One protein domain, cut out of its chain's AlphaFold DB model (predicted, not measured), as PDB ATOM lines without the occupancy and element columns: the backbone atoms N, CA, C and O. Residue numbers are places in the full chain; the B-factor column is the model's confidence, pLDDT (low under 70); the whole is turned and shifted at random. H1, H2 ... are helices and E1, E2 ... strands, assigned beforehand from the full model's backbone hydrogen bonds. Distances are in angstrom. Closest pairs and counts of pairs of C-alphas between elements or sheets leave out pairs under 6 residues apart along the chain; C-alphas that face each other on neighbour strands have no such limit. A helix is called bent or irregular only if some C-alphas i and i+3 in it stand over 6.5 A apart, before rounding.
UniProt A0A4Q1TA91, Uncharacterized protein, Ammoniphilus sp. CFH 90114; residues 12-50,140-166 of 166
ATOM      1  N   ASP A  12     -38.973 -66.580  12.906       87.12
ATOM      2  CA  ASP A  12     -39.029 -67.735  13.800       87.12
ATOM      3  C   ASP A  12     -39.754 -67.355  15.106       87.12
ATOM      4  O   ASP A  12     -40.417 -66.318  15.181       87.12
ATOM      5  N   ASP A  13     -39.692 -68.205  16.131       80.62
ATOM      6  CA  ASP A  13     -40.359 -67.964  17.417       80.62
ATOM      7  C   ASP A  13     -39.801 -66.780  18.215       80.62
ATOM      8  O   ASP A  13     -40.468 -66.316  19.138       80.62
ATOM      9  N   GLN A  14     -38.622 -66.270  17.858       87.75
ATOM     10  CA  GLN A  14     -37.941 -65.196  18.578       87.75
ATOM     11  C   GLN A  14     -37.638 -63.974  17.712       87.75
ATOM     12  O   GLN A  14     -37.118 -62.991  18.234       87.75
ATOM     13  N   ARG A  15     -37.945 -63.999  16.411       92.00
ATOM     14  CA  ARG A  15     -37.625 -62.902  15.495       92.00
ATOM     15  C   ARG A  15     -38.769 -62.529  14.577       92.00
ATOM     16  O   ARG A  15     -39.463 -63.366  13.986       92.00
ATOM     17  N   VAL A  16     -38.897 -61.223  14.399       96.38
ATOM     18  CA  VAL A  16     -39.888 -60.591  13.542       96.38
ATOM     19  C   VAL A  16     -39.171 -59.659  12.578       96.38
ATOM     20  O   VAL A  16     -38.254 -58.931  12.948       96.38
ATOM     21  N   GLN A  17     -39.610 -59.683  11.329       97.88
ATOM     22  CA  GLN A  17     -39.178 -58.766  10.295       97.88
ATOM     23  C   GLN A  17     -40.265 -57.731  10.025       97.88
ATOM     24  O   GLN A  17     -41.428 -58.085   9.819       97.88
ATOM     25  N   TYR A  18     -39.863 -56.469   9.947       98.31
ATOM     26  CA  TYR A  18     -40.697 -55.376   9.461       98.31
ATOM     27  C   TYR A  18     -40.139 -54.858   8.152       98.31
ATOM     28  O   TYR A  18     -38.998 -54.405   8.109       98.31
ATOM     29  N   THR A  19     -40.951 -54.901   7.099       97.88
ATOM     30  CA  THR A  19     -40.552 -54.461   5.760       97.88
ATOM     31  C   THR A  19     -41.406 -53.290   5.301       97.88
ATOM     32  O   THR A  19     -42.634 -53.383   5.264       97.88
ATOM     33  N   TYR A  20     -40.751 -52.211   4.888       96.62
ATOM     34  CA  TYR A  20     -41.350 -51.133   4.114       96.62
ATOM     35  C   TYR A  20     -41.006 -51.326   2.635       96.62
ATOM     36  O   TYR A  20     -39.836 -51.510   2.296       96.62
ATOM     37  N   GLN A  21     -42.007 -51.268   1.757       94.69
ATOM     38  CA  GLN A  21     -41.805 -51.283   0.305       94.69
ATOM     39  C   GLN A  21     -41.943 -49.863  -0.238       94.69
ATOM     40  O   GLN A  21     -42.934 -49.189   0.043       94.69
ATOM     41  N   PHE A  22     -40.963 -49.401  -1.014       91.06
ATOM     42  CA  PHE A  22     -40.987 -48.034  -1.549       91.06
ATOM     43  C   PHE A  22     -42.122 -47.835  -2.563       91.06
ATOM     44  O   PHE A  22     -42.770 -46.783  -2.561       91.06
ATOM     45  N   ASP A  23     -42.431 -48.877  -3.338       86.62
ATOM     46  CA  ASP A  23     -43.509 -48.878  -4.333       86.62
ATOM     47  C   ASP A  23     -44.908 -48.687  -3.716       86.62
ATOM     48  O   ASP A  23     -45.802 -48.173  -4.386       86.62
ATOM     49  N   ASP A  24     -45.108 -49.029  -2.434       83.88
ATOM     50  CA  ASP A  24     -46.425 -48.949  -1.776       83.88
ATOM     51  C   ASP A  24     -46.914 -47.497  -1.594       83.88
ATOM     52  O   ASP A  24     -48.119 -47.263  -1.471       83.88
ATOM     53  N   HIS A  25     -46.005 -46.514  -1.560       76.31
ATOM     54  CA  HIS A  25     -46.341 -45.111  -1.265       76.31
ATOM     55  C   HIS A  25     -45.807 -44.100  -2.279       76.31
ATOM     56  O   HIS A  25     -46.128 -42.916  -2.170       76.31
ATOM     57  N   GLY A  26     -44.968 -44.526  -3.230       80.12
ATOM     58  CA  GLY A  26     -44.340 -43.636  -4.215       80.12
ATOM     59  C   GLY A  26     -43.452 -42.547  -3.596       80.12
ATOM     60  O   GLY A  26     -43.151 -41.545  -4.244       80.12
ATOM     61  N   LEU A  27     -43.063 -42.703  -2.326       85.12
ATOM     62  CA  LEU A  27     -42.169 -41.774  -1.646       85.12
ATOM     63  C   LEU A  27     -40.742 -41.990  -2.151       85.12
ATOM     64  O   LEU A  27     -40.240 -43.112  -2.138       85.12
ATOM     65  N   SER A  28     -40.080 -40.898  -2.539       87.69
ATOM     66  CA  SER A  28     -38.658 -40.928  -2.892       87.69
ATOM     67  C   SER A  28     -37.815 -41.459  -1.720       87.69
ATOM     68  O   SER A  28     -38.095 -41.098  -0.573       87.69
ATOM     69  N   PRO A  29     -36.757 -42.244  -1.976       88.06
ATOM     70  CA  PRO A  29     -35.814 -42.699  -0.950       88.06
ATOM     71  C   PRO A  29     -35.095 -41.586  -0.174       88.06
ATOM     72  O   PRO A  29     -34.700 -41.801   0.972       88.06
ATOM     73  N   ALA A  30     -35.030 -40.374  -0.732       90.81
ATOM     74  CA  ALA A  30     -34.564 -39.164  -0.050       90.81
ATOM     75  C   ALA A  30     -35.639 -38.493   0.836       90.81
ATOM     76  O   ALA A  30     -35.428 -37.415   1.395       90.81
ATOM     77  N   ASN A  31     -36.836 -39.079   0.957       93.75
ATOM     78  CA  ASN A  31     -37.888 -38.514   1.792       93.75
ATOM     79  C   ASN A  31     -37.489 -38.579   3.273       93.75
ATOM     80  O   ASN A  31     -37.197 -39.645   3.812       93.75
ATOM     81  N   GLN A  32     -37.576 -37.434   3.952       94.19
ATOM     82  CA  GLN A  32     -37.207 -37.293   5.360       94.19
ATOM     83  C   GLN A  32     -37.926 -38.272   6.295       94.19
ATOM     84  O   GLN A  32     -37.354 -38.680   7.300       94.19
ATOM     85  N   ILE A  33     -39.176 -38.659   6.010       94.94
ATOM     86  CA  ILE A  33     -39.866 -39.639   6.858       94.94
ATOM     87  C   ILE A  33     -39.255 -41.038   6.718       94.94
ATOM     88  O   ILE A  33     -39.231 -41.783   7.695       94.94
ATOM     89  N   LEU A  34     -38.732 -41.384   5.536       95.31
ATOM     90  CA  LEU A  34     -38.109 -42.681   5.279       95.31
ATOM     91  C   LEU A  34     -36.702 -42.748   5.864       95.31
ATOM     92  O   LEU A  34     -36.375 -43.739   6.507       95.31
ATOM     93  N   THR A  35     -35.902 -41.688   5.733       96.12
ATOM     94  CA  THR A  35     -34.581 -41.631   6.383       96.12
ATOM     95  C   THR A  35     -34.698 -41.626   7.906       96.12
ATOM     96  O   THR A  35     -33.895 -42.259   8.591       96.12
ATOM     97  N   ARG A  36     -35.748 -41.003   8.460       97.00
ATOM     98  CA  ARG A  36     -36.077 -41.106   9.890       97.00
ATOM     99  C   ARG A  36     -36.504 -42.512  10.292       97.00
ATOM    100  O   ARG A  36     -35.970 -43.023  11.269       97.00
ATOM    101  N   LEU A  37     -37.398 -43.158   9.536       97.31
ATOM    102  CA  LEU A  37     -37.782 -44.554   9.780       97.31
ATOM    103  C   LEU A  37     -36.551 -45.471   9.769       97.31
ATOM    104  O   LEU A  37     -36.348 -46.233  10.711       97.31
ATOM    105  N   PHE A  38     -35.697 -45.340   8.756       98.00
ATOM    106  CA  PHE A  38     -34.441 -46.074   8.655       98.00
ATOM    107  C   PHE A  38     -33.530 -45.828   9.867       98.00
ATOM    108  O   PHE A  38     -33.024 -46.772  10.472       98.00
ATOM    109  N   ARG A  39     -33.389 -44.572  10.306       98.38
ATOM    110  CA  ARG A  39     -32.657 -44.246  11.536       98.38
ATOM    111  C   ARG A  39     -33.251 -44.943  12.763       98.38
ATOM    112  O   ARG A  39     -32.482 -45.470  13.562       98.38
ATOM    113  N   GLN A  40     -34.578 -44.976  12.920       98.56
ATOM    114  CA  GLN A  40     -35.206 -45.675  14.051       98.56
ATOM    115  C   GLN A  40     -34.993 -47.194  13.985       98.56
ATOM    116  O   GLN A  40     -34.766 -47.814  15.021       98.56
ATOM    117  N   MET A  41     -34.973 -47.786  12.783       98.56
ATOM    118  CA  MET A  41     -34.602 -49.196  12.600       98.56
ATOM    119  C   MET A  41     -33.187 -49.472  13.118       98.56
ATOM    120  O   MET A  41     -32.994 -50.434  13.853       98.56
ATOM    121  N   ILE A  42     -32.215 -48.610  12.793       98.56
ATOM    122  CA  ILE A  42     -30.834 -48.730  13.293       98.56
ATOM    123  C   ILE A  42     -30.798 -48.617  14.816       98.56
ATOM    124  O   ILE A  42     -30.212 -49.468  15.477       98.56
ATOM    125  N   LEU A  43     -31.419 -47.576  15.378       98.56
ATOM    126  CA  LEU A  43     -31.383 -47.304  16.820       98.56
ATOM    127  C   LEU A  43     -32.030 -48.405  17.668       98.56
ATOM    128  O   LEU A  43     -31.672 -48.558  18.838       98.56
ATOM    129  N   ALA A  44     -32.979 -49.151  17.099       98.44
ATOM    130  CA  ALA A  44     -33.632 -50.265  17.774       98.44
ATOM    131  C   ALA A  44     -32.700 -51.468  17.977       98.44
ATOM    132  O   ALA A  44     -32.800 -52.139  18.998       98.44
ATOM    133  N   VAL A  45     -31.790 -51.717  17.031       97.94
ATOM    134  CA  VAL A  45     -30.908 -52.901  17.016       97.94
ATOM    135  C   VAL A  45     -29.434 -52.568  17.243       97.94
ATOM    136  O   VAL A  45     -28.587 -53.455  17.182       97.94
ATOM    137  N   GLU A  46     -29.122 -51.292  17.473       97.38
ATOM    138  CA  GLU A  46     -27.769 -50.731  17.461       97.38
ATOM    139  C   GLU A  46     -26.762 -51.530  18.291       97.38
ATOM    140  O   GLU A  46     -25.658 -51.790  17.826       97.38
ATOM    141  N   GLU A  47     -27.163 -51.953  19.488       96.06
ATOM    142  CA  GLU A  47     -26.302 -52.657  20.447       96.06
ATOM    143  C   GLU A  47     -25.801 -54.015  19.933       96.06
ATOM    144  O   GLU A  47     -24.816 -54.543  20.443       96.06
ATOM    145  N   SER A  48     -26.458 -54.577  18.915       95.75
ATOM    146  CA  SER A  48     -26.090 -55.856  18.296       95.75
ATOM    147  C   SER A  48     -25.286 -55.711  17.001       95.75
ATOM    148  O   SER A  48     -24.803 -56.708  16.469       95.75
ATOM    149  N   LEU A  49     -25.159 -54.498  16.451       97.94
ATOM    150  CA  LEU A  49     -24.556 -54.303  15.136       97.94
ATOM    151  C   LEU A  49     -23.029 -54.400  15.206       97.94
ATOM    152  O   LEU A  49     -22.377 -53.691  15.968       97.94
ATOM    153  N   THR A  50     -22.447 -55.241  14.355       97.94
ATOM    154  CA  THR A  50     -21.001 -55.517  14.345       97.94
ATOM    155  C   THR A  50     -20.358 -55.354  12.978       97.94
ATOM    156  O   THR A  50     -19.156 -55.111  12.881       97.94
ATOM    157  N   MET A 140     -36.869 -51.368   2.423       96.38
ATOM    158  CA  MET A 140     -36.034 -51.342   3.615       96.38
ATOM    159  C   MET A 140     -36.678 -52.205   4.694       96.38
ATOM    160  O   MET A 140     -37.909 -52.274   4.785       96.38
ATOM    161  N   ARG A 141     -35.867 -52.888   5.497       97.56
ATOM    162  CA  ARG A 141     -36.377 -53.806   6.516       97.56
ATOM    163  C   ARG A 141     -35.508 -53.854   7.757       97.56
ATOM    164  O   ARG A 141     -34.308 -53.607   7.682       97.56
ATOM    165  N   VAL A 142     -36.133 -54.231   8.868       98.50
ATOM    166  CA  VAL A 142     -35.469 -54.504  10.143       98.50
ATOM    167  C   VAL A 142     -35.874 -55.873  10.683       98.50
ATOM    168  O   VAL A 142     -37.047 -56.240  10.599       98.50
ATOM    169  N   ASN A 143     -34.906 -56.617  11.217       97.69
ATOM    170  CA  ASN A 143     -35.087 -57.878  11.930       97.69
ATOM    171  C   ASN A 143     -34.835 -57.658  13.426       97.69
ATOM    172  O   ASN A 143     -33.718 -57.329  13.840       97.69
ATOM    173  N   VAL A 144     -35.878 -57.858  14.226       97.62
ATOM    174  CA  VAL A 144     -35.897 -57.568  15.661       97.62
ATOM    175  C   VAL A 144     -36.264 -58.804  16.478       97.62
ATOM    176  O   VAL A 144     -37.092 -59.618  16.060       97.62
ATOM    177  N   ASN A 145     -35.644 -58.935  17.647       96.12
ATOM    178  CA  ASN A 145     -36.112 -59.777  18.745       96.12
ATOM    179  C   ASN A 145     -37.209 -59.041  19.559       96.12
ATOM    180  O   ASN A 145     -37.466 -57.869  19.284       96.12
ATOM    181  N   PRO A 146     -37.851 -59.662  20.568       95.62
ATOM    182  CA  PRO A 146     -38.963 -59.028  21.286       95.62
ATOM    183  C   PRO A 146     -38.602 -57.711  21.993       95.62
ATOM    184  O   PRO A 146     -39.403 -56.782  22.000       95.62
ATOM    185  N   MET A 147     -37.395 -57.604  22.561       95.81
ATOM    186  CA  MET A 147     -36.947 -56.375  23.231       95.81
ATOM    187  C   MET A 147     -36.654 -55.259  22.221       95.81
ATOM    188  O   MET A 147     -37.001 -54.101  22.437       95.81
ATOM    189  N   GLU A 148     -36.030 -55.608  21.096       97.69
ATOM    190  CA  GLU A 148     -35.769 -54.676  19.997       97.69
ATOM    191  C   GLU A 148     -37.069 -54.242  19.298       97.69
ATOM    192  O   GLU A 148     -37.157 -53.104  18.849       97.69
ATOM    193  N   GLU A 149     -38.085 -55.113  19.220       97.62
ATOM    194  CA  GLU A 149     -39.419 -54.816  18.668       97.62
ATOM    195  C   GLU A 149     -40.130 -53.757  19.518       97.62
ATOM    196  O   GLU A 149     -40.613 -52.757  18.982       97.62
ATOM    197  N   GLU A 150     -40.132 -53.927  20.844       97.38
ATOM    198  CA  GLU A 150     -40.681 -52.940  21.779       97.38
ATOM    199  C   GLU A 150     -39.955 -51.591  21.656       97.38
ATOM    200  O   GLU A 150     -40.594 -50.553  21.459       97.38
ATOM    201  N   ARG A 151     -38.615 -51.614  21.664       98.12
ATOM    202  CA  ARG A 151     -37.787 -50.415  21.475       98.12
ATOM    203  C   ARG A 151     -38.043 -49.745  20.127       98.12
ATOM    204  O   ARG A 151     -38.119 -48.521  20.061       98.12
ATOM    205  N   PHE A 152     -38.180 -50.518  19.051       98.44
ATOM    206  CA  PHE A 152     -38.454 -49.991  17.717       98.44
ATOM    207  C   PHE A 152     -39.762 -49.205  17.694       98.44
ATOM    208  O   PHE A 152     -39.776 -48.066  17.229       98.44
ATOM    209  N   PHE A 153     -40.843 -49.763  18.239       98.31
ATOM    210  CA  PHE A 153     -42.125 -49.062  18.286       98.31
ATOM    211  C   PHE A 153     -42.096 -47.828  19.185       98.31
ATOM    212  O   PHE A 153     -42.584 -46.778  18.769       98.31
ATOM    213  N   GLN A 154     -41.436 -47.907  20.344       98.38
ATOM    214  CA  GLN A 154     -41.231 -46.741  21.203       98.38
ATOM    215  C   GLN A 154     -40.519 -45.602  20.452       98.38
ATOM    216  O   GLN A 154     -40.965 -44.456  20.493       98.38
ATOM    217  N   LEU A 155     -39.454 -45.915  19.710       98.44
ATOM    218  CA  LEU A 155     -38.705 -44.934  18.918       98.44
ATOM    219  C   LEU A 155     -39.548 -44.305  17.795       98.44
ATOM    220  O   LEU A 155     -39.411 -43.110  17.516       98.44
ATOM    221  N   LEU A 156     -40.424 -45.083  17.144       98.06
ATOM    222  CA  LEU A 156     -41.350 -44.551  16.137       98.06
ATOM    223  C   LEU A 156     -42.353 -43.568  16.755       98.06
ATOM    224  O   LEU A 156     -42.612 -42.515  16.163       98.06
ATOM    225  N   ASP A 157     -42.881 -43.892  17.936       97.38
ATOM    226  CA  ASP A 157     -43.839 -43.052  18.659       97.38
ATOM    227  C   ASP A 157     -43.194 -41.756  19.174       97.38
ATOM    228  O   ASP A 157     -43.740 -40.665  18.968       97.38
ATOM    229  N   GLU A 158     -42.001 -41.848  19.770       97.69
ATOM    230  CA  GLU A 158     -41.217 -40.697  20.238       97.69
ATOM    231  C   GLU A 158     -40.879 -39.735  19.090       97.69
ATOM    232  O   GLU A 158     -41.027 -38.515  19.222       97.69
ATOM    233  N   ASP A 159     -40.504 -40.282  17.930       96.62
ATOM    234  CA  ASP A 159     -40.217 -39.509  16.721       96.62
ATOM    235  C   ASP A 159     -41.496 -39.138  15.937       96.62
ATOM    236  O   ASP A 159     -41.439 -38.519  14.871       96.62
ATOM    237  N   ARG A 160     -42.690 -39.461  16.455       95.88
ATOM    238  CA  ARG A 160     -43.995 -39.137  15.847       95.88
ATOM    239  C   ARG A 160     -44.124 -39.617  14.394       95.88
ATOM    240  O   ARG A 160     -44.775 -38.958  13.571       95.88
ATOM    241  N   ILE A 161     -43.496 -40.742  14.059       95.38
ATOM    242  CA  ILE A 161     -43.616 -41.371  12.744       95.38
ATOM    243  C   ILE A 161     -44.952 -42.104  12.708       95.38
ATOM    244  O   ILE A 161     -45.205 -43.009  13.491       95.38
ATOM    245  N   ARG A 162     -45.839 -41.728  11.782       94.06
ATOM    246  CA  ARG A 162     -47.129 -42.414  11.630       94.06
ATOM    247  C   ARG A 162     -46.947 -43.688  10.824       94.06
ATOM    248  O   ARG A 162     -46.674 -43.617   9.624       94.06
ATOM    249  N   TYR A 163     -47.175 -44.831  11.452       95.00
ATOM    250  CA  TYR A 163     -47.079 -46.135  10.808       95.00
ATOM    251  C   TYR A 163     -48.350 -46.962  11.015       95.00
ATOM    252  O   TYR A 163     -49.182 -46.672  11.874       95.00
ATOM    253  N   LYS A 164     -48.508 -47.995  10.191       95.56
ATOM    254  CA  LYS A 164     -49.480 -49.065  10.389       95.56
ATOM    255  C   LYS A 164     -48.805 -50.388  10.066       95.56
ATOM    256  O   LYS A 164     -48.239 -50.549   8.987       95.56
ATOM    257  N   VAL A 165     -48.889 -51.323  11.001       96.25
ATOM    258  CA  VAL A 165     -48.438 -52.695  10.781       96.25
ATOM    259  C   VAL A 165     -49.496 -53.438   9.967       96.25
ATOM    260  O   VAL A 165     -50.689 -53.331  10.271       96.25
ATOM    261  N   VAL A 166     -49.059 -54.136   8.922       92.69
ATOM    262  CA  VAL A 166     -49.903 -54.920   8.006       92.69
ATOM    263  C   VAL A 166     -49.388 -56.341   7.839       92.69
ATOM    264  O   VAL A 166     -48.166 -56.562   8.017       92.69
TER     265      VAL A 166
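Overview. This is residues 12 to 50 and 140 to 166 of the 166 residues of an uncharacterized protein of Ammoniphilus sp. CFH 90114 (UniProt A0A4Q1TA91). A small two-stranded sheet, E1 and E2, has two helices, H1 and H2, packed on each other over one face; the short strand E3 follows H2 and lies only just apart from E1, with its closest C-alpha 8.3 A away, and residues 23 to 28 stick out free. The printed part has 66 residues, with two named helices and three named strands in the order E1, H1, E2, H2, E3 along the chain, and the class is mixed, helices and strands. The sheet E1 - E2 is antiparallel. The whole is compact, with a radius of gyration of the C-alphas of 11.9 A and spans of 32 by 24 by 23 A.

Arrangement. E1, residues 16 to 21, and E2, residues 140 to 144, are antiparallel neighbours at 169 degrees; N 18 and O 142 are within hydrogen-bond range at 2.9 A, as are N 140 and O 20 at 3.0 A. The closest C-alphas of H1, residues 32 to 48, and E2 are those of Met 41 and Val 142, 5.9 A apart. H2, residues 146 to 158, touches H1, closest at the C-alphas of Ala 44 and Phe 152, 4.8 A; they run opposite ways at a shallow tilt of 34 degrees, only just short of steep. E2 and H2 are near each other. E3, residues 163 to 165, pairs with no named strand and is only just apart from E1, at 8.3 A. In H2 every O i to N i+4 pair is within hydrogen-bond range; in H1, 10 of 13 are.

Along the chain. E1 begins at C-alpha 16 (-39.888, -60.591, 13.542) and is 16.3 A long. H1 is 25.2 A long, with a kink of 26 degrees near residue 42, and is irregular: C-alphas 44 and 47 are 8.2 A apart. E2 is 13.6 A and H2 18.5 A long. E3, 6.7 A long, ends at C-alpha 165 (-48.438, -52.695, 10.781).

Size, cuts and confidence. The C-alphas of Asp 13 and Ala 30, the two farthest apart, are 34.2 A apart. Residues 51 to 139 are not printed, and C-alphas 50 and 140 are 18.9 A apart across the cut. Of the links printed whole, none is long. No printed residue has a pLDDT under 70.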